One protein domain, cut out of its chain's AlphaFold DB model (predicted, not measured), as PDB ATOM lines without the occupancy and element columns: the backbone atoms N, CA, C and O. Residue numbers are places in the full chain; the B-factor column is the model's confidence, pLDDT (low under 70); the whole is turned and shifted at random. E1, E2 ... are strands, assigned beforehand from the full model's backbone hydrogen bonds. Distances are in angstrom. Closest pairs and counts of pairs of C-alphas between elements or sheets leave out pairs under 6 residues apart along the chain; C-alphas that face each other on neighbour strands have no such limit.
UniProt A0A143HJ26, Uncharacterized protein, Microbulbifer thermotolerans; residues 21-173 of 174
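This is residues 21 to 173 of the 174 residues of an uncharacterized protein of Microbulbifer thermotolerans (UniProt A0A143HJ26). A small sheet of three strands, E1 to E3, is partly face to face with a larger, strongly twisted sheet of seven, E4 to E10, in a loosely formed sandwich. In the larger sheet E4 to E8 fold back and forth as hairpins, while E9 and E10 run along the side of E5 and E4; the link of residues 67 to 87 reaches out to Gly 71 at one end of the long axis. The printed part has 153 residues with ten named strands, E1 to E10 in chain order, and no named helix: the class is all strand. The small sheet has the order E1, E2, E3, antiparallel; the larger one is branched at E5 and mixed. The whole is compact, with a radius of gyration of the C-alphas of 16.4 A and spans of 53 by 40 by 25 A.

After residues 21 to 34, E1 takes residues 35 to 42, from C-alpha 35 at (9.443, 36.471, -5.164). E2 is residues 45 to 51 and E3 residues 61 to 66. E4 is residues 88 to 92. E5 is residues 98 to 110, 29.0 A, E6 residues 113 to 124, 32.4 A, and E7 residues 127 to 138, 35.3 A. E8 is residues 141 to 148, 23.4 A. E9 is residues 162 to 165 and E10 residues 168 to 172, ending at C-alpha 172 at (-2.762, 46.621, 5.984).

E4 to E8 form a meander, each strand the antiparallel neighbour of the one before; E1 to E3 form another. E4 and E9 lie on one side of E5 and E6 on the other side. N 90 and O 100 of E4 and E5 are 2.8 A apart, N 103 and O 119 of E5 and E6 2.9 A, N 118 and O 133 of E6 and E7 2.8 A, and N 134 and O 145 of E7 and E8 2.9 A, within hydrogen-bond range. E5 bends by 104 degrees at residue 107. E9 is antiparallel to E5, with N 165 and O 104 2.8 A apart, and runs on into E10 at 61 degrees. E10 is parallel to E4, with N 89 and O 168 2.8 A apart. In the small sheet, N 37 and O 49 of E1 and E2 are 2.8 A apart, as are N 48 and O 63 of E2 and E3. Between the sheets, the closest C-alphas of E1 and E6 are those of Leu 42 and Pro 114, 5.7 A. E3 and E6 are apart.

The C-alphas of Gly 71 and Asp 126 are the two farthest apart, 52.8 A. The printed part has no cut. The links E3 to E4 and E8 to E9 are long. Residues 73 to 81 and 148 to 154 have pLDDT under 70; the mean of the printed part is 87.1.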
ATOM      1  N   LEU A  21       9.289  28.913 -10.465       86.25
ATOM      2  CA  LEU A  21       9.185  28.034  -9.307       86.25
ATOM      3  C   LEU A  21       9.645  26.627  -9.677       86.25
ATOM      4  O   LEU A  21       9.180  26.077 -10.671       86.25
ATOM      5  N   GLN A  22      10.495  26.022  -8.855       90.19
ATOM      6  CA  GLN A  22      10.858  24.617  -8.998       90.19
ATOM      7  C   GLN A  22       9.903  23.725  -8.196       90.19
ATOM      8  O   GLN A  22       9.730  23.928  -6.993       90.19
ATOM      9  N   LEU A  23       9.291  22.755  -8.873       91.38
ATOM     10  CA  LEU A  23       8.469  21.706  -8.274       91.38
ATOM     11  C   LEU A  23       9.346  20.576  -7.710       91.38
ATOM     12  O   LEU A  23      10.542  20.474  -8.000       91.38
ATOM     13  N   SER A  24       8.744  19.705  -6.906       89.81
ATOM     14  CA  SER A  24       9.380  18.558  -6.252       89.81
ATOM     15  C   SER A  24      10.009  17.577  -7.244       89.81
ATOM     16  O   SER A  24      11.074  17.015  -6.978       89.81
ATOM     17  N   ASP A  25       9.406  17.437  -8.423       87.44
ATOM     18  CA  ASP A  25       9.883  16.618  -9.538       87.44
ATOM     19  C   ASP A  25      10.914  17.327 -10.440       87.44
ATOM     20  O   ASP A  25      11.294  16.797 -11.483       87.44
ATOM     21  N   GLN A  26      11.407  18.495 -10.010       85.88
ATOM     22  CA  GLN A  26      12.378  19.356 -10.691       85.88
ATOM     23  C   GLN A  26      11.841  20.127 -11.906       85.88
ATOM     24  O   GLN A  26      12.598  20.919 -12.478       85.88
ATOM     25  N   HIS A  27      10.569  19.974 -12.290       87.00
ATOM     26  CA  HIS A  27       9.995  20.809 -13.343       87.00
ATOM     27  C   HIS A  27       9.875  22.269 -12.891       87.00
ATOM     28  O   HIS A  27       9.698  22.577 -11.711       87.00
ATOM     29  N   LEU A  28       9.977  23.185 -13.857       86.69
ATOM     30  CA  LEU A  28       9.857  24.619 -13.617       86.69
ATOM     31  C   LEU A  28       8.473  25.117 -14.021       86.69
ATOM     32  O   LEU A  28       8.049  24.961 -15.166       86.69
ATOM     33  N   LEU A  29       7.810  25.788 -13.088       85.31
ATOM     34  CA  LEU A  29       6.540  26.458 -13.289       85.31
ATOM     35  C   LEU A  29       6.768  27.967 -13.427       85.31
ATOM     36  O   LEU A  29       7.401  28.602 -12.580       85.31
ATOM     37  N   LYS A  30       6.239  28.568 -14.496       85.56
ATOM     38  CA  LYS A  30       6.241  30.028 -14.664       85.56
ATOM     39  C   LYS A  30       5.100  30.621 -13.841       85.56
ATOM     40  O   LYS A  30       3.947  30.309 -14.102       85.56
ATOM     41  N   THR A  31       5.422  31.468 -12.866       84.25
ATOM     42  CA  THR A  31       4.429  32.042 -11.937       84.25
ATOM     43  C   THR A  31       4.129  33.517 -12.197       84.25
ATOM     44  O   THR A  31       3.114  34.023 -11.735       84.25
ATOM     45  N   GLY A  32       5.027  34.233 -12.883       85.94
ATOM     46  CA  GLY A  32       4.944  35.692 -13.024       85.94
ATOM     47  C   GLY A  32       5.284  36.474 -11.745       85.94
ATOM     48  O   GLY A  32       5.286  37.702 -11.774       85.94
ATOM     49  N   LEU A  33       5.607  35.792 -10.639       89.19
ATOM     50  CA  LEU A  33       5.937  36.414  -9.356       89.19
ATOM     51  C   LEU A  33       7.410  36.842  -9.309       89.19
ATOM     52  O   LEU A  33       8.286  36.184  -9.874       89.19
ATOM     53  N   LYS A  34       7.690  37.945  -8.608       90.50
ATOM     54  CA  LYS A  34       9.055  38.464  -8.405       90.50
ATOM     55  C   LYS A  34       9.758  37.829  -7.211       90.50
ATOM     56  O   LYS A  34      10.979  37.779  -7.178       90.50
ATOM     57  N   GLU A  35       8.985  37.328  -6.254       91.12
ATOM     58  CA  GLU A  35       9.443  36.471  -5.164       91.12
ATOM     59  C   GLU A  35       8.531  35.253  -5.103       91.12
ATOM     60  O   GLU A  35       7.309  35.388  -5.213       91.12
ATOM     61  N   VAL A  36       9.119  34.068  -4.956       92.50
ATOM     62  CA  VAL A  36       8.375  32.815  -5.020       92.50
ATOM     63  C   VAL A  36       8.978  31.756  -4.106       92.50
ATOM     64  O   VAL A  36      10.192  31.555  -4.066       92.50
ATOM     65  N   ARG A  37       8.110  31.048  -3.385       94.44
ATOM     66  CA  ARG A  37       8.453  29.900  -2.550       94.44
ATOM     67  C   ARG A  37       7.344  28.862  -2.630       94.44
ATOM     68  O   ARG A  37       6.184  29.165  -2.356       94.44
ATOM     69  N   LEU A  38       7.703  27.622  -2.955       95.56
ATOM     70  CA  LEU A  38       6.769  26.503  -2.880       95.56
ATOM     71  C   LEU A  38       6.410  26.260  -1.408       95.56
ATOM     72  O   LEU A  38       7.291  26.134  -0.556       95.56
ATOM     73  N   VAL A  39       5.114  26.230  -1.113       96.44
ATOM     74  CA  VAL A  39       4.582  25.844   0.198       96.44
ATOM     75  C   VAL A  39       4.298  24.349   0.204       96.44
ATOM     76  O   VAL A  39       4.769  23.647   1.092       96.44
ATOM     77  N   ALA A  40       3.548  23.869  -0.789       96.38
ATOM     78  CA  ALA A  40       3.175  22.466  -0.910       96.38
ATOM     79  C   ALA A  40       2.721  22.120  -2.331       96.38
ATOM     80  O   ALA A  40       2.320  22.995  -3.098       96.38
ATOM     81  N   GLU A  41       2.701  20.826  -2.639       95.00
ATOM     82  CA  GLU A  41       2.006  20.271  -3.799       95.00
ATOM     83  C   GLU A  41       0.837  19.418  -3.313       95.00
ATOM     84  O   GLU A  41       1.027  18.438  -2.593       95.00
ATOM     85  N   LEU A  42      -0.386  19.809  -3.669       93.94
ATOM     86  CA  LEU A  42      -1.620  19.212  -3.166       93.94
ATOM     87  C   LEU A  42      -2.578  18.951  -4.324       93.94
ATOM     88  O   LEU A  42      -2.945  19.869  -5.048       93.94
ATOM     89  N   GLY A  43      -2.992  17.695  -4.508       89.94
ATOM     90  CA  GLY A  43      -4.050  17.347  -5.465       89.94
ATOM     91  C   GLY A  43      -3.782  17.770  -6.919       89.94
ATOM     92  O   GLY A  43      -4.729  18.043  -7.647       89.94
ATOM     93  N   GLY A  44      -2.516  17.857  -7.345       91.00
ATOM     94  CA  GLY A  44      -2.145  18.346  -8.683       91.00
ATOM     95  C   GLY A  44      -2.028  19.871  -8.798       91.00
ATOM     96  O   GLY A  44      -2.010  20.401  -9.908       91.00
ATOM     97  N   TYR A  45      -1.941  20.574  -7.669       92.81
ATOM     98  CA  TYR A  45      -1.737  22.017  -7.595       92.81
ATOM     99  C   TYR A  45      -0.482  22.346  -6.788       92.81
ATOM    100  O   TYR A  45      -0.196  21.700  -5.781       92.81
ATOM    101  N   ALA A  46       0.238  23.380  -7.207       93.75
ATOM    102  CA  ALA A  46       1.299  24.006  -6.439       93.75
ATOM    103  C   ALA A  46       0.703  25.155  -5.620       93.75
ATOM    104  O   ALA A  46       0.114  26.089  -6.170       93.75
ATOM    105  N   VAL A  47       0.871  25.085  -4.305       95.56
ATOM    106  CA  VAL A  47       0.536  26.152  -3.363       95.56
ATOM    107  C   VAL A  47       1.800  26.955  -3.130       95.56
ATOM    108  O   VAL A  47       2.837  26.410  -2.749       95.56
ATOM    109  N   VAL A  48       1.727  28.250  -3.393       95.69
ATOM    110  CA  VAL A  48       2.902  29.097  -3.565       95.69
ATOM    111  C   VAL A  48       2.758  30.342  -2.716       95.69
ATOM    112  O   VAL A  48       1.743  31.022  -2.778       95.69
ATOM    113  N   ALA A  49       3.789  30.654  -1.943       96.06
ATOM    114  CA  ALA A  49       3.931  31.933  -1.275       96.06
ATOM    115  C   ALA A  49       4.766  32.865  -2.152       96.06
ATOM    116  O   ALA A  49       5.799  32.446  -2.675       96.06
ATOM    117  N   GLY A  50       4.360  34.120  -2.304       94.25
ATOM    118  CA  GLY A  50       5.148  35.055  -3.098       94.25
ATOM    119  C   GLY A  50       4.619  36.475  -3.126       94.25
ATOM    120  O   GLY A  50       3.672  36.814  -2.415       94.25
ATOM    121  N   ARG A  51       5.260  37.295  -3.961       92.69
ATOM    122  CA  ARG A  51       4.907  38.700  -4.208       92.69
ATOM    123  C   ARG A  51       4.969  38.985  -5.700       92.69
ATOM    124  O   ARG A  51       5.903  38.557  -6.389       92.69
ATOM    125  N   SER A  52       3.995  39.737  -6.198       89.88
ATOM    126  CA  SER A  52       4.007  40.222  -7.582       89.88
ATOM    127  C   SER A  52       4.897  41.465  -7.742       89.88
ATOM    128  O   SER A  52       5.445  41.727  -8.814       89.88
ATOM    129  N   CYS A  53       5.111  42.193  -6.645       88.19
ATOM    130  CA  CYS A  53       5.839  43.444  -6.596       88.19
ATOM    131  C   CYS A  53       6.682  43.559  -5.316       88.19
ATOM    132  O   CYS A  53       6.199  43.342  -4.208       88.19
ATOM    133  N   LEU A  54       7.965  43.904  -5.471       87.00
ATOM    134  CA  LEU A  54       8.905  44.034  -4.348       87.00
ATOM    135  C   LEU A  54       9.001  45.467  -3.808       87.00
ATOM    136  O   LEU A  54       9.252  45.641  -2.620       87.00
ATOM    137  N   ASP A  55       8.734  46.464  -4.657       86.38
ATOM    138  CA  ASP A  55       8.968  47.890  -4.383       86.38
ATOM    139  C   ASP A  55       7.662  48.693  -4.208       86.38
ATOM    140  O   ASP A  55       7.612  49.878  -4.530       86.38
ATOM    141  N   CYS A  56       6.572  48.049  -3.779       86.75
ATOM    142  CA  CYS A  56       5.267  48.705  -3.609       86.75
ATOM    143  C   CYS A  56       4.512  48.263  -2.348       86.75
ATOM    144  O   CYS A  56       3.290  48.156  -2.372       86.75
ATOM    145  N   ASP A  57       5.243  47.946  -1.275       86.56
ATOM    146  CA  ASP A  57       4.684  47.592   0.043       86.56
ATOM    147  C   ASP A  57       3.652  46.446   0.020       86.56
ATOM    148  O   ASP A  57       2.889  46.233   0.958       86.56
ATOM    149  N   GLU A  58       3.659  45.641  -1.048       90.12
ATOM    150  CA  GLU A  58       2.739  44.522  -1.209       90.12
ATOM    151  C   GLU A  58       3.051  43.446  -0.168       90.12
ATOM    152  O   GLU A  58       4.158  42.913  -0.153       90.12
ATOM    153  N   ASN A  59       2.091  43.053   0.661       93.69
ATOM    154  CA  ASN A  59       2.286  41.892   1.529       93.69
ATOM    155  C   ASN A  59       2.471  40.599   0.716       93.69
ATOM    156  O   ASN A  59       1.858  40.458  -0.350       93.69
ATOM    157  N   PRO A  60       3.253  39.625   1.228       94.25
ATOM    158  CA  PRO A  60       3.256  38.288   0.658       94.25
ATOM    159  C   PRO A  60       1.833  37.733   0.625       94.25
ATOM    160  O   PRO A  60       1.003  38.038   1.485       94.25
ATOM    161  N   ALA A  61       1.567  36.911  -0.379       95.75
ATOM    162  CA  ALA A  61       0.281  36.276  -0.598       95.75
ATOM    163  C   ALA A  61       0.460  34.790  -0.912       95.75
ATOM    164  O   ALA A  61       1.569  34.319  -1.189       95.75
ATOM    165  N   ILE A  62      -0.648  34.059  -0.848       97.06
ATOM    166  CA  ILE A  62      -0.739  32.676  -1.295       97.06
ATOM    167  C   ILE A  62      -1.382  32.644  -2.674       97.06
ATOM    168  O   ILE A  62      -2.368  33.327  -2.937       97.06
ATOM    169  N   TYR A  63      -0.820  31.814  -3.533       94.44
ATOM    170  CA  TYR A  63      -1.243  31.585  -4.900       94.44
ATOM    171  C   TYR A  63      -1.384  30.084  -5.126       94.44
ATOM    172  O   TYR A  63      -0.639  29.283  -4.554       94.44
ATOM    173  N   ILE A  64      -2.337  29.695  -5.967       93.31
ATOM    174  CA  ILE A  64      -2.606  28.296  -6.303       93.31
ATOM    175  C   ILE A  64      -2.468  28.131  -7.809       93.31
ATOM    176  O   ILE A  64      -3.264  28.666  -8.577       93.31
ATOM    177  N   PHE A  65      -1.479  27.354  -8.233       89.44
ATOM    178  CA  PHE A  65      -1.244  27.072  -9.642       89.44
ATOM    179  C   PHE A  65      -1.551  25.613  -9.947       89.44
ATOM    180  O   PHE A  65      -1.139  24.720  -9.211       89.44
ATOM    181  N   LYS A  66      -2.239  25.348 -11.058       88.75
ATOM    182  CA  LYS A  66      -2.386  23.977 -11.557       88.75
ATOM    183  C   LYS A  66      -1.023  23.477 -12.046       88.75
ATOM    184  O   LYS A  66      -0.350  24.177 -12.798       88.75
ATOM    185  N   ILE A  67      -0.632  22.271 -11.644       88.50
ATOM    186  CA  ILE A  67       0.564  21.610 -12.173       88.50
ATOM    187  C   ILE A  67       0.178  20.983 -13.525       88.50
ATOM    188  O   ILE A  67      -0.757  20.172 -13.559       88.50
ATOM    189  N   PRO A  68       0.834  21.357 -14.641       82.44
ATOM    190  CA  PRO A  68       0.523  20.797 -15.951       82.44
ATOM    191  C   PRO A  68       0.736  19.284 -15.965       82.44
ATOM    192  O   PRO A  68       1.735  18.780 -15.448       82.44
ATOM    193  N   ARG A  69      -0.174  18.549 -16.604       80.19
ATOM    194  CA  ARG A  69       0.063  17.126 -16.890       80.19
ATOM    195  C   ARG A  69       1.009  16.975 -18.089       80.19
ATOM    196  O   ARG A  69       1.047  17.863 -18.942       80.19
ATOM    197  N   PRO A  70       1.734  15.847 -18.217       74.00
ATOM    198  CA  PRO A  70       2.538  15.579 -19.406       74.00
ATOM    199  C   PRO A  70       1.707  15.734 -20.688       74.00
ATOM    200  O   PRO A  70       0.702  15.046 -20.865       74.00
ATOM    201  N   GLY A  71       2.121  16.648 -21.570       71.44
ATOM    202  CA  GLY A  71       1.427  16.952 -22.826       71.44
ATOM    203  C   GLY A  71       0.399  18.093 -22.769       71.44
ATOM    204  O   GLY A  71      -0.138  18.441 -23.817       71.44
ATOM    205  N   GLU A  72       0.135  18.699 -21.604       73.81
ATOM    206  CA  GLU A  72      -0.593  19.976 -21.512       73.81
ATOM    207  C   GLU A  72       0.365  21.153 -21.788       73.81
ATOM    208  O   GLU A  72       1.487  21.185 -21.282       73.81
ATOM    209  N   ASP A  73      -0.066  22.121 -22.604       60.16
ATOM    210  CA  ASP A  73       0.755  23.284 -22.955       60.16
ATOM    211  C   ASP A  73       0.812  24.295 -21.796       60.16
ATOM    212  O   ASP A  73      -0.210  24.774 -21.296       60.16
ATOM    213  N   VAL A  74       2.031  24.632 -21.372       56.84
ATOM    214  CA  VAL A  74       2.329  25.493 -20.214       56.84
ATOM    215  C   VAL A  74       1.899  26.945 -20.466       56.84
ATOM    216  O   VAL A  74       1.630  27.682 -19.520       56.84
ATOM    217  N   ALA A  75       1.787  27.356 -21.735       47.75
ATOM    218  CA  ALA A  75       1.379  28.709 -22.121       47.75
ATOM    219  C   ALA A  75      -0.087  29.043 -21.773       47.75
ATOM    220  O   ALA A  75      -0.450  30.212 -21.735       47.75
ATOM    221  N   ALA A  76      -0.928  28.040 -21.494       40.31
ATOM    222  CA  ALA A  76      -2.343  28.242 -21.173       40.31
ATOM    223  C   ALA A  76      -2.617  28.543 -19.685       40.31
ATOM    224  O   ALA A  76      -3.755  28.844 -19.324       40.31
ATOM    225  N   ILE A  77      -1.603  28.491 -18.811       51.12
ATOM    226  CA  ILE A  77      -1.739  28.793 -17.373       51.12
ATOM    227  C   ILE A  77      -1.391  30.272 -17.111       51.12
ATOM    228  O   ILE A  77      -0.648  30.604 -16.196       51.12
ATOM    229  N   GLU A  78      -1.900  31.179 -17.949       45.16
ATOM    230  CA  GLU A  78      -1.820  32.639 -17.737       45.16
ATOM    231  C   GLU A  78      -3.040  33.206 -16.988       45.16
ATOM    232  O   GLU A  78      -3.173  34.417 -16.821       45.16
ATOM    233  N   ALA A  79      -3.935  32.359 -16.483       42.72
ATOM    234  CA  ALA A  79      -4.971  32.831 -15.577       42.72
ATOM    235  C   ALA A  79      -4.334  33.064 -14.208       42.72
ATOM    236  O   ALA A  79      -3.949  32.104 -13.540       42.72
ATOM    237  N   ALA A  80      -4.205  34.338 -13.834       49.28
ATOM    238  CA  ALA A  80      -3.839  34.783 -12.500       49.28
ATOM    239  C   ALA A  80      -4.483  33.857 -11.464       49.28
ATOM    240  O   ALA A  80      -5.699  33.872 -11.271       49.28
ATOM    241  N   SER A  81      -3.658  33.013 -10.844       63.06
ATOM    242  CA  SER A  81      -4.048  32.279  -9.652       63.06
ATOM    243  C   SER A  81      -4.640  33.298  -8.688       63.06
ATOM    244  O   SER A  81      -4.002  34.330  -8.447       63.06
ATOM    245  N   GLU A  82      -5.842  33.039  -8.183       80.38
ATOM    246  CA  GLU A  82      -6.450  33.901  -7.176       80.38
ATOM    247  C   GLU A  82      -5.429  34.176  -6.062       80.38
ATOM    248  O   GLU A  82      -4.709  33.279  -5.608       80.38
ATOM    249  N   ARG A  83      -5.306  35.453  -5.697       90.31
ATOM    250  CA  ARG A  83      -4.407  35.918  -4.644       90.31
ATOM    251  C   ARG A  83      -5.147  35.786  -3.319       90.31
ATOM    252  O   ARG A  83      -6.148  36.465  -3.115       90.31
ATOM    253  N   TYR A  84      -4.631  34.959  -2.421       94.56
ATOM    254  CA  TYR A  84      -5.164  34.783  -1.073       94.56
ATOM    255  C   TYR A  84      -4.243  35.412  -0.031       94.56
ATOM    256  O   TYR A  84      -3.028  35.510  -0.223       94.56
ATOM    257  N   THR A  85      -4.815  35.800   1.103       94.69
ATOM    258  CA  THR A  85      -4.070  36.363   2.231       94.69
ATOM    259  C   THR A  85      -3.051  35.353   2.768       94.69
ATOM    260  O   THR A  85      -3.355  34.174   2.969       94.69
ATOM    261  N   TYR A  86      -1.820  35.808   2.999       97.56
ATOM    262  CA  TYR A  86      -0.800  35.019   3.690       97.56
ATOM    263  C   TYR A  86      -1.128  34.946   5.197       97.56
ATOM    264  O   TYR A  86      -1.716  35.877   5.736       97.56
ATOM    265  N   PRO A  87      -0.828  33.862   5.931       98.12
ATOM    266  CA  PRO A  87      -1.097  33.839   7.369       98.12
ATOM    267  C   PRO A  87      -0.288  34.906   8.115       98.12
ATOM    268  O   PRO A  87       0.858  35.197   7.775       98.12
ATOM    269  N   GLY A  88      -0.840  35.468   9.183       98.12
ATOM    270  CA  GLY A  88      -0.138  36.483   9.949       98.12
ATOM    271  C   GLY A  88      -0.980  37.273  10.934       98.12
ATOM    272  O   GLY A  88      -2.122  36.943  11.256       98.12
ATOM    273  N   ARG A  89      -0.358  38.333  11.437       98.06
ATOM    274  CA  ARG A  89      -0.958  39.365  12.277       98.06
ATOM    275  C   ARG A  89      -0.860  40.680  11.523       98.06
ATOM    276  O   ARG A  89       0.248  41.131  11.235       98.06
ATOM    277  N   TYR A  90      -2.009  41.271  11.248       97.06
ATOM    278  CA  TYR A  90      -2.137  42.469  10.438       97.06
ATOM    279  C   TYR A  90      -2.539  43.644  11.314       97.06
ATOM    280  O   TYR A  90      -3.533  43.583  12.048       97.06
ATOM    281  N   VAL A  91      -1.739  44.702  11.259       96.00
ATOM    282  CA  VAL A  91      -2.039  45.971  11.919       96.00
ATOM    283  C   VAL A  91      -2.463  47.008  10.891       96.00
ATOM    284  O   VAL A  91      -1.938  47.027   9.782       96.00
ATOM    285  N   ASP A  92      -3.395  47.876  11.260       94.12
ATOM    286  CA  ASP A  92      -3.729  49.040  10.446       94.12
ATOM    287  C   ASP A  92      -2.497  49.947  10.316       94.12
ATOM    288  O   ASP A  92      -1.840  50.272  11.312       94.12
ATOM    289  N   TYR A  93      -2.180  50.349   9.085       92.81
ATOM    290  CA  TYR A  93      -0.989  51.133   8.769       92.81
ATOM    291  C   TYR A  93      -0.920  52.446   9.565       92.81
ATOM    292  O   TYR A  93       0.164  52.842   9.998       92.81
ATOM    293  N   LEU A  94      -2.055  53.116   9.798       93.44
ATOM    294  CA  LEU A  94      -2.090  54.431  10.448       93.44
ATOM    295  C   LEU A  94      -2.079  54.337  11.976       93.44
ATOM    296  O   LEU A  94      -1.223  54.925  12.637       93.44
ATOM    297  N   SER A  95      -3.031  53.606  12.548       93.88
ATOM    298  CA  SER A  95      -3.222  53.491  13.996       93.88
ATOM    299  C   SER A  95      -2.271  52.497  14.654       93.88
ATOM    300  O   SER A  95      -2.137  52.505  15.878       93.88
ATOM    301  N   LYS A  96      -1.641  51.614  13.865       94.44
ATOM    302  CA  LYS A  96      -0.833  50.475  14.332       94.44
ATOM    303  C   LYS A  96      -1.606  49.504  15.232       94.44
ATOM    304  O   LYS A  96      -1.016  48.707  15.963       94.44
ATOM    305  N   THR A  97      -2.936  49.541  15.168       94.56
ATOM    306  CA  THR A  97      -3.812  48.643  15.925       94.56
ATOM    307  C   THR A  97      -3.937  47.310  15.202       94.56
ATOM    308  O   THR A  97      -4.057  47.277  13.984       94.56
ATOM    309  N   LEU A  98      -3.943  46.197  15.940       96.06
ATOM    310  CA  LEU A  98      -4.222  44.878  15.371       96.06
ATOM    311  C   LEU A  98      -5.666  44.815  14.858       96.06
ATOM    312  O   LEU A  98      -6.604  44.895  15.657       96.06
ATOM    313  N   VAL A  99      -5.817  44.605  13.554       95.81
ATOM    314  CA  VAL A  99      -7.118  44.555  12.874       95.81
ATOM    315  C   VAL A  99      -7.460  43.171  12.344       95.81
ATOM    316  O   VAL A  99      -8.639  42.849  12.271       95.81
ATOM    317  N   GLU A 100      -6.466  42.322  12.070       96.19
ATOM    318  CA  GLU A 100      -6.693  40.951  11.607       96.19
ATOM    319  C   GLU A 100      -5.626  39.970  12.132       96.19
ATOM    320  O   GLU A 100      -4.451  40.299  12.322       96.19
ATOM    321  N   LYS A 101      -6.052  38.735  12.393       96.75
ATOM    322  CA  LYS A 101      -5.211  37.567  12.664       96.75
ATOM    323  C   LYS A 101      -5.661  36.453  11.733       96.75
ATOM    324  O   LYS A 101      -6.817  36.053  11.803       96.75
ATOM    325  N   THR A 102      -4.747  35.899  10.956       97.06
ATOM    326  CA  THR A 102      -5.055  34.819  10.020       97.06
ATOM    327  C   THR A 102      -4.075  33.675  10.222       97.06
ATOM    328  O   THR A 102      -2.861  33.862  10.179       97.06
ATOM    329  N   ARG A 103      -4.599  32.475  10.461       97.12
ATOM    330  CA  ARG A 103      -3.835  31.221  10.456       97.12
ATOM    331  C   ARG A 103      -4.173  30.473   9.182       97.12
ATOM    332  O   ARG A 103      -5.326  30.486   8.763       97.12
ATOM    333  N   MET A 104      -3.188  29.813   8.588       97.25
ATOM    334  CA  MET A 104      -3.381  29.019   7.382       97.25
ATOM    335  C   MET A 104      -2.810  27.626   7.599       97.25
ATOM    336  O   MET A 104      -1.686  27.481   8.077       97.25
ATOM    337  N   PHE A 105      -3.564  26.618   7.190       97.25
ATOM    338  CA  PHE A 105      -3.157  25.226   7.198       97.25
ATOM    339  C   PHE A 105      -3.236  24.646   5.793       97.25
ATOM    340  O   PHE A 105      -4.072  25.053   4.984       97.25
ATOM    341  N   TYR A 106      -2.376  23.677   5.513       97.06
ATOM    342  CA  TYR A 106      -2.334  22.967   4.244       97.06
ATOM    343  C   TYR A 106      -2.090  21.471   4.472       97.06
ATOM    344  O   TYR A 106      -1.506  21.073   5.480       97.06
ATOM    345  N   GLY A 107      -2.536  20.633   3.537       96.00
ATOM    346  CA  GLY A 107      -2.382  19.177   3.621       96.00
ATOM    347  C   GLY A 107      -3.733  18.476   3.687       96.00
ATOM    348  O   GLY A 107      -4.567  18.719   2.827       96.00
ATOM    349  N   ARG A 108      -3.968  17.588   4.656       94.06
ATOM    350  CA  ARG A 108      -5.240  16.853   4.830       94.06
ATOM    351  C   ARG A 108      -6.029  17.370   6.030       94.06
ATOM    352  O   ARG A 108      -6.205  16.669   7.027       94.06
ATOM    353  N   CYS A 109      -6.504  18.607   5.923       91.88
ATOM    354  CA  CYS A 109      -7.171  19.315   7.018       91.88
ATOM    355  C   CYS A 109      -8.692  19.081   7.080       91.88
ATOM    356  O   CYS A 109      -9.322  19.445   8.074       91.88
ATOM    357  N   TYR A 110      -9.290  18.476   6.046       90.19
ATOM    358  CA  TYR A 110     -10.738  18.259   5.949       90.19
ATOM    359  C   TYR A 110     -11.058  16.908   5.298       90.19
ATOM    360  O   TYR A 110     -10.680  16.667   4.157       90.19
ATOM    361  N   GLU A 111     -11.731  16.022   6.038       88.19
ATOM    362  CA  GLU A 111     -12.224  14.705   5.579       88.19
ATOM    363  C   GLU A 111     -11.178  13.848   4.829       88.19
ATOM    364  O   GLU A 111     -11.497  13.075   3.931       88.19
ATOM    365  N   GLY A 112      -9.896  13.990   5.181       87.44
ATOM    366  CA  GLY A 112      -8.791  13.279   4.529       87.44
ATOM    367  C   GLY A 112      -8.452  13.764   3.113       87.44
ATOM    368  O   GLY A 112      -7.507  13.248   2.514       87.44
ATOM    369  N   MET A 113      -9.163  14.759   2.587       90.69
ATOM    370  CA  MET A 113      -8.926  15.349   1.271       90.69
ATOM    371  C   MET A 113      -7.774  16.363   1.315       90.69
ATOM    372  O   MET A 113      -7.600  17.026   2.340       90.69
ATOM    373  N   PRO A 114      -6.994  16.526   0.225       94.81
ATOM    374  CA  PRO A 114      -6.050  17.628   0.111       94.81
ATOM    375  C   PRO A 114      -6.797  18.963   0.186       94.81
ATOM    376  O   PRO A 114      -7.753  19.187  -0.560       94.81
ATOM    377  N   SER A 115      -6.374  19.847   1.081       94.81
ATOM    378  CA  SER A 115      -7.070  21.093   1.358       94.81
ATOM    379  C   SER A 115      -6.157  22.206   1.859       94.81
ATOM    380  O   SER A 115      -5.052  21.966   2.354       94.81
ATOM    381  N   LEU A 116      -6.656  23.433   1.715       96.06
ATOM    382  CA  LEU A 116      -6.150  24.644   2.351       96.06
ATOM    383  C   LEU A 116      -7.232  25.212   3.258       96.06
ATOM    384  O   LEU A 116      -8.386  25.290   2.849       96.06
ATOM    385  N   LEU A 117      -6.862  25.621   4.464       95.44
ATOM    386  CA  LEU A 117      -7.783  26.169   5.451       95.44
ATOM    387  C   LEU A 117      -7.228  27.474   6.004       95.44
ATOM    388  O   LEU A 117      -6.150  27.475   6.590       95.44
ATOM    389  N   TRP A 118      -7.992  28.552   5.886       96.06
ATOM    390  CA  TRP A 118      -7.755  29.801   6.594       96.06
ATOM    391  C   TRP A 118      -8.734  29.927   7.755       96.06
ATOM    392  O   TRP A 118      -9.940  29.747   7.584       96.06
ATOM    393  N   LEU A 119      -8.195  30.250   8.926       94.31
ATOM    394  CA  LEU A 119      -8.947  30.632  10.115       94.31
ATOM    395  C   LEU A 119      -8.583  32.079  10.436       94.31
ATOM    396  O   LEU A 119      -7.459  32.354  10.873       94.31
ATOM    397  N   SER A 120      -9.525  32.986  10.205       94.38
ATOM    398  CA  SER A 120      -9.313  34.424  10.322       94.38
ATOM    399  C   SER A 120     -10.168  35.018  11.429       94.38
ATOM    400  O   SER A 120     -11.321  34.642  11.638       94.38
ATOM    401  N   GLU A 121      -9.596  35.984  12.134       94.38
ATOM    402  CA  GLU A 121     -10.298  36.880  13.037       94.38
ATOM    403  C   GLU A 121     -10.004  38.311  12.594       94.38
ATOM    404  O   GLU A 121      -8.834  38.685  12.556       94.38
ATOM    405  N   TYR A 122     -11.023  39.113  12.295       93.69
ATOM    406  CA  TYR A 122     -10.860  40.511  11.882       93.69
ATOM    407  C   TYR A 122     -11.815  41.443  12.627       93.69
ATOM    408  O   TYR A 122     -12.822  41.009  13.193       93.69
ATOM    409  N   ARG A 123     -11.463  42.728  12.673       92.50
ATOM    410  CA  ARG A 123     -12.246  43.772  13.336       92.50
ATOM    411  C   ARG A 123     -13.371  44.281  12.437       92.50
ATOM    412  O   ARG A 123     -13.122  44.694  11.311       92.50
ATOM    413  N   VAL A 124     -14.587  44.331  12.974       89.25
ATOM    414  CA  VAL A 124     -15.747  45.005  12.373       89.25
ATOM    415  C   VAL A 124     -16.456  45.787  13.473       89.25
ATOM    416  O   VAL A 124     -16.929  45.181  14.426       89.25
ATOM    417  N   ASN A 125     -16.541  47.118  13.356       88.69
ATOM    418  CA  ASN A 125     -17.185  47.996  14.351       88.69
ATOM    419  C   ASN A 125     -16.737  47.717  15.803       88.69
ATOM    420  O   ASN A 125     -17.569  47.560  16.689       88.69
ATOM    421  N   ASP A 126     -15.425  47.609  16.029       86.44
ATOM    422  CA  ASP A 126     -14.800  47.247  17.313       86.44
ATOM    423  C   ASP A 126     -15.055  45.821  17.831       86.44
ATOM    424  O   ASP A 126     -14.445  45.426  18.825       86.44
ATOM    425  N   ASP A 127     -15.816  44.987  17.128       91.38
ATOM    426  CA  ASP A 127     -15.987  43.571  17.455       91.38
ATOM    427  C   ASP A 127     -15.039  42.678  16.648       91.38
ATOM    428  O   ASP A 127     -14.588  43.030  15.557       91.38
ATOM    429  N   TRP A 128     -14.709  41.506  17.196       92.00
ATOM    430  CA  TRP A 128     -13.969  40.471  16.472       92.00
ATOM    431  C   TRP A 128     -14.940  39.515  15.788       92.00
ATOM    432  O   TRP A 128     -15.720  38.831  16.452       92.00
ATOM    433  N   VAL A 129     -14.834  39.417  14.467       91.81
ATOM    434  CA  VAL A 129     -15.567  38.452  13.649       91.81
ATOM    435  C   VAL A 129     -14.638  37.307  13.284       91.81
ATOM    436  O   VAL A 129     -13.480  37.535  12.934       91.81
ATOM    437  N   LYS A 130     -15.141  36.074  13.381       91.38
ATOM    438  CA  LYS A 130     -14.421  34.874  12.954       91.38
ATOM    439  C   LYS A 130     -14.914  34.432  11.587       91.38
ATOM    440  O   LYS A 130     -16.121  34.364  11.356       91.38
ATOM    441  N   SER A 131     -13.978  34.077  10.722       90.81
ATOM    442  CA  SER A 131     -14.257  33.537   9.401       90.81
ATOM    443  C   SER A 131     -13.381  32.328   9.125       90.81
ATOM    444  O   SER A 131     -12.233  32.241   9.570       90.81
ATOM    445  N   GLU A 132     -13.958  31.387   8.393       92.31
ATOM    446  CA  GLU A 132     -13.303  30.168   7.969       92.31
ATOM    447  C   GLU A 132     -13.428  30.052   6.452       92.31
ATOM    448  O   GLU A 132     -14.521  30.153   5.883       92.31
ATOM    449  N   TYR A 133     -12.297  29.823   5.793       93.12
ATOM    450  CA  TYR A 133     -12.249  29.638   4.352       93.12
ATOM    451  C   TYR A 133     -11.490  28.363   4.021       93.12
ATOM    452  O   TYR A 133     -10.335  28.193   4.400       93.12
ATOM    453  N   LEU A 134     -12.160  27.449   3.329       93.00
ATOM    454  CA  LEU A 134     -11.647  26.131   2.996       93.00
ATOM    455  C   LEU A 134     -11.627  25.969   1.479       93.00
ATOM    456  O   LEU A 134     -12.640  26.169   0.812       93.00
ATOM    457  N   ILE A 135     -10.492  25.522   0.956       93.94
ATOM    458  CA  ILE A 135     -10.370  25.025  -0.411       93.94
ATOM    459  C   ILE A 135     -10.102  23.527  -0.339       93.94
ATOM    460  O   ILE A 135      -9.162  23.104   0.333       93.94
ATOM    461  N   VAL A 136     -10.911  22.723  -1.026       93.06
ATOM    462  CA  VAL A 136     -10.708  21.271  -1.161       93.06
ATOM    463  C   VAL A 136     -10.338  20.952  -2.603       93.06
ATOM    464  O   VAL A 136     -11.056  21.333  -3.522       93.06
ATOM    465  N   PHE A 137      -9.239  20.234  -2.818       91.81
ATOM    466  CA  PHE A 137      -8.818  19.809  -4.153       91.81
ATOM    467  C   PHE A 137      -9.455  18.459  -4.493       91.81
ATOM    468  O   PHE A 137      -8.948  17.404  -4.104       91.81
ATOM    469  N   GLY A 138     -10.595  18.504  -5.185       86.62
ATOM    470  CA  GLY A 138     -11.305  17.323  -5.673       86.62
ATOM    471  C   GLY A 138     -10.996  17.002  -7.137       86.62
ATOM    472  O   GLY A 138     -10.299  17.741  -7.832       86.62
ATOM    473  N   ASP A 139     -11.583  15.917  -7.643       84.06
ATOM    474  CA  ASP A 139     -11.347  15.432  -9.014       84.06
ATOM    475  C   ASP A 139     -11.776  16.427 -10.106       84.06
ATOM    476  O   ASP A 139     -11.256  16.402 -11.224       84.06
ATOM    477  N   LYS A 140     -12.736  17.306  -9.793       83.19
ATOM    478  CA  LYS A 140     -13.260  18.335 -10.705       83.19
ATOM    479  C   LYS A 140     -12.505  19.667 -10.620       83.19
ATOM    480  O   LYS A 140     -12.816  20.571 -11.391       83.19
ATOM    481  N   GLY A 141     -11.529  19.783  -9.718       85.06
ATOM    482  CA  GLY A 141     -10.805  21.017  -9.418       85.06
ATOM    483  C   GLY A 141     -11.011  21.500  -7.976       85.06
ATOM    484  O   GLY A 141     -11.578  20.769  -7.158       85.06
ATOM    485  N   PRO A 142     -10.533  22.713  -7.645       89.31
ATOM    486  CA  PRO A 142     -10.666  23.286  -6.313       89.31
ATOM    487  C   PRO A 142     -12.123  23.674  -6.032       89.31
ATOM    488  O   PRO A 142     -12.767  24.357  -6.826       89.31
ATOM    489  N   GLU A 143     -12.642  23.246  -4.886       90.25
ATOM    490  CA  GLU A 143     -13.941  23.657  -4.357       90.25
ATOM    491  C   GLU A 143     -13.734  24.642  -3.210       90.25
ATOM    492  O   GLU A 143     -13.067  24.318  -2.228       90.25
ATOM    493  N   HIS A 144     -14.340  25.823  -3.313       89.88
ATOM    494  CA  HIS A 144     -14.199  26.900  -2.338       89.88
ATOM    495  C   HIS A 144     -15.413  26.899  -1.410       89.88
ATOM    496  O   HIS A 144     -16.559  26.886  -1.866       89.88
ATOM    497  N   ARG A 145     -15.174  26.910  -0.100       86.50
ATOM    498  CA  ARG A 145     -16.209  26.909   0.936       86.50
ATOM    499  C   ARG A 145     -15.916  28.025   1.927       86.50
ATOM    500  O   ARG A 145     -14.795  28.147   2.410       86.50
ATOM    501  N   TYR A 146     -16.934  28.820   2.226       82.75
ATOM    502  CA  TYR A 146     -16.835  29.971   3.114       82.75
ATOM    503  C   TYR A 146     -17.875  29.869   4.224       82.75
ATOM    504  O   TYR A 146     -19.035  29.546   3.953       82.75
ATOM    505  N   ASN A 147     -17.460  30.139   5.458       77.06
ATOM    506  CA  ASN A 147     -18.336  30.116   6.615       77.06
ATOM    507  C   ASN A 147     -18.025  31.286   7.559       77.06
ATOM    508  O   ASN A 147     -16.919  31.407   8.083       77.06
ATOM    509  N   GLU A 148     -19.027  32.129   7.800       67.38
ATOM    510  CA  GLU A 148     -19.022  33.141   8.856       67.38
ATOM    511  C   GLU A 148     -19.990  32.698   9.955       67.38
ATOM    512  O   GLU A 148     -21.190  32.526   9.725       67.38
ATOM    513  N   ASN A 149     -19.483  32.560  11.180       60.91
ATOM    514  CA  ASN A 149     -20.291  32.430  12.395       60.91
ATOM    515  C   ASN A 149     -21.299  31.250  12.464       60.91
ATOM    516  O   ASN A 149     -22.215  31.305  13.291       60.91
ATOM    517  N   ARG A 150     -21.181  30.171  11.669       50.47
ATOM    518  CA  ARG A 150     -22.129  29.035  11.736       50.47
ATOM    519  C   ARG A 150     -21.467  27.673  11.954       50.47
ATOM    520  O   ARG A 150     -20.948  27.077  11.028       50.47
ATOM    521  N   GLN A 151     -21.692  27.128  13.155       49.84
ATOM    522  CA  GLN A 151     -21.417  25.741  13.578       49.84
ATOM    523  C   GLN A 151     -19.926  25.370  13.686       49.84
ATOM    524  O   GLN A 151     -19.097  25.954  13.000       49.84
ATOM    525  N   PRO A 152     -19.551  24.427  14.576       50.41
ATOM    526  CA  PRO A 152     -18.173  23.972  14.652       50.41
ATOM    527  C   PRO A 152     -17.826  23.226  13.365       50.41
ATOM    528  O   PRO A 152     -18.310  22.119  13.123       50.41
ATOM    529  N   SER A 153     -16.983  23.832  12.542       57.72
ATOM    530  CA  SER A 153     -16.392  23.138  11.414       57.72
ATOM    531  C   SER A 153     -15.476  22.024  11.932       57.72
ATOM    532  O   SER A 153     -14.598  22.247  12.767       57.72
ATOM    533  N   LEU A 154     -15.708  20.794  11.468       65.06
ATOM    534  CA  LEU A 154     -14.893  19.621  11.796       65.06
ATOM    535  C   LEU A 154     -13.568  19.688  11.022       65.06
ATOM    536  O   LEU A 154     -13.386  19.013  10.009       65.06
ATOM    537  N   TYR A 155     -12.652  20.539  11.477       75.50
ATOM    538  CA  TYR A 155     -11.293  20.595  10.951       75.50
ATOM    539  C   TYR A 155     -10.367  19.676  11.735       75.50
ATOM    540  O   TYR A 155     -10.411  19.606  12.961       75.50
ATOM    541  N   TYR A 156      -9.477  19.005  11.015       76.25
ATOM    542  CA  TYR A 156      -8.517  18.067  11.585       76.25
ATOM    543  C   TYR A 156      -7.158  18.748  11.773       76.25
ATOM    544  O   TYR A 156      -6.151  18.269  11.261       76.25
ATOM    545  N   ILE A 157      -7.127  19.890  12.467       81.00
ATOM    546  CA  ILE A 157      -5.903  20.702  12.623       81.00
ATOM    547  C   ILE A 157      -4.825  20.034  13.488       81.00
ATOM    548  O   ILE A 157      -3.655  20.366  13.354       81.00
ATOM    549  N   ASP A 158      -5.202  19.060  14.322       80.56
ATOM    550  CA  ASP A 158      -4.261  18.241  15.102       80.56
ATOM    551  C   ASP A 158      -3.743  17.019  14.318       80.56
ATOM    552  O   ASP A 158      -2.939  16.230  14.819       80.56
ATOM    553  N   ASN A 159      -4.214  16.817  13.082       79.25
ATOM    554  CA  ASN A 159      -3.690  15.769  12.218       79.25
ATOM    555  C   ASN A 159      -2.258  16.120  11.802       79.25
ATOM    556  O   ASN A 159      -2.006  17.202  11.287       79.25
ATOM    557  N   ARG A 160      -1.335  15.163  11.926       86.69
ATOM    558  CA  ARG A 160       0.056  15.276  11.451       86.69
ATOM    559  C   ARG A 160       0.185  15.684   9.979       86.69
ATOM    560  O   ARG A 160       1.190  16.278   9.607       86.69
ATOM    561  N   ASP A 161      -0.822  15.367   9.166       91.69
ATOM    562  CA  ASP A 161      -0.858  15.696   7.740       91.69
ATOM    563  C   ASP A 161      -1.546  17.047   7.459       91.69
ATOM    564  O   ASP A 161      -1.709  17.405   6.296       91.69
ATOM    565  N   CYS A 162      -1.982  17.785   8.486       94.44
ATOM    566  CA  CYS A 162      -2.483  19.156   8.394       94.44
ATOM    567  C   CYS A 162      -1.457  20.096   9.037       94.44
ATOM    568  O   CYS A 162      -1.304  20.144  10.255       94.44
ATOM    569  N   VAL A 163      -0.713  20.820   8.209       96.31
ATOM    570  CA  VAL A 163       0.447  21.600   8.645       96.31
ATOM    571  C   VAL A 163       0.095  23.078   8.647       96.31
ATOM    572  O   VAL A 163      -0.381  23.608   7.645       96.31
ATOM    573  N   GLU A 164       0.348  23.755   9.763       97.00
ATOM    574  CA  GLU A 164       0.231  25.210   9.836       97.00
ATOM    575  C   GLU A 164       1.397  25.872   9.093       97.00
ATOM    576  O   GLU A 164       2.568  25.549   9.310       97.00
ATOM    577  N   LEU A 165       1.080  26.820   8.215       97.94
ATOM    578  CA  LEU A 165       2.073  27.668   7.575       97.94
ATOM    579  C   LEU A 165       2.437  28.821   8.527       97.94
ATOM    580  O   LEU A 165       1.540  29.569   8.927       97.94
ATOM    581  N   PRO A 166       3.727  29.021   8.871       97.50
ATOM    582  CA  PRO A 166       4.132  30.128   9.727       97.50
ATOM    583  C   PRO A 166       3.727  31.481   9.143       97.50
ATOM    584  O   PRO A 166       4.005  31.780   7.974       97.50
ATOM    585  N   GLY A 167       3.081  32.290   9.981       97.19
ATOM    586  CA  GLY A 167       2.617  33.615   9.605       97.19
ATOM    587  C   GLY A 167       3.668  34.716   9.737       97.19
ATOM    588  O   GLY A 167       4.740  34.515  10.309       97.19
ATOM    589  N   VAL A 168       3.329  35.898   9.227       97.06
ATOM    590  CA  VAL A 168       4.148  37.121   9.313       97.06
ATOM    591  C   VAL A 168       3.484  38.195  10.176       97.06
ATOM    592  O   VAL A 168       2.294  38.124  10.475       97.06
ATOM    593  N   ALA A 169       4.250  39.206  10.577       96.94
ATOM    594  CA  ALA A 169       3.692  40.482  11.013       96.94
ATOM    595  C   ALA A 169       3.687  41.428   9.809       96.94
ATOM    596  O   ALA A 169       4.719  41.580   9.156       96.94
ATOM    597  N   ALA A 170       2.535  42.017   9.509       95.25
ATOM    598  CA  ALA A 170       2.337  42.844   8.328       95.25
ATOM    599  C   ALA A 170       1.417  44.028   8.633       95.25
ATOM    600  O   ALA A 170       0.674  44.024   9.618       95.25
ATOM    601  N   GLU A 171       1.471  45.039   7.777       94.50
ATOM    602  CA  GLU A 171       0.575  46.191   7.835       94.50
ATOM    603  C   GLU A 171      -0.483  46.060   6.738       94.50
ATOM    604  O   GLU A 171      -0.216  45.481   5.687       94.50
ATOM    605  N   THR A 172      -1.689  46.558   6.981       91.38
ATOM    606  CA  THR A 172      -2.762  46.621   5.984       91.38
ATOM    607  C   THR A 172      -3.354  48.019   5.947       91.38
ATOM    608  O   THR A 172      -3.382  48.716   6.964       91.38
ATOM    609  N   GLU A 173      -3.816  48.425   4.769       83.06
ATOM    610  CA  GLU A 173      -4.664  49.606   4.640       83.06
ATOM    611  C   GLU A 173      -6.074  49.286   5.186       83.06
ATOM    612  O   GLU A 173      -6.487  48.119   5.108       83.06
TER     613      GLU A 173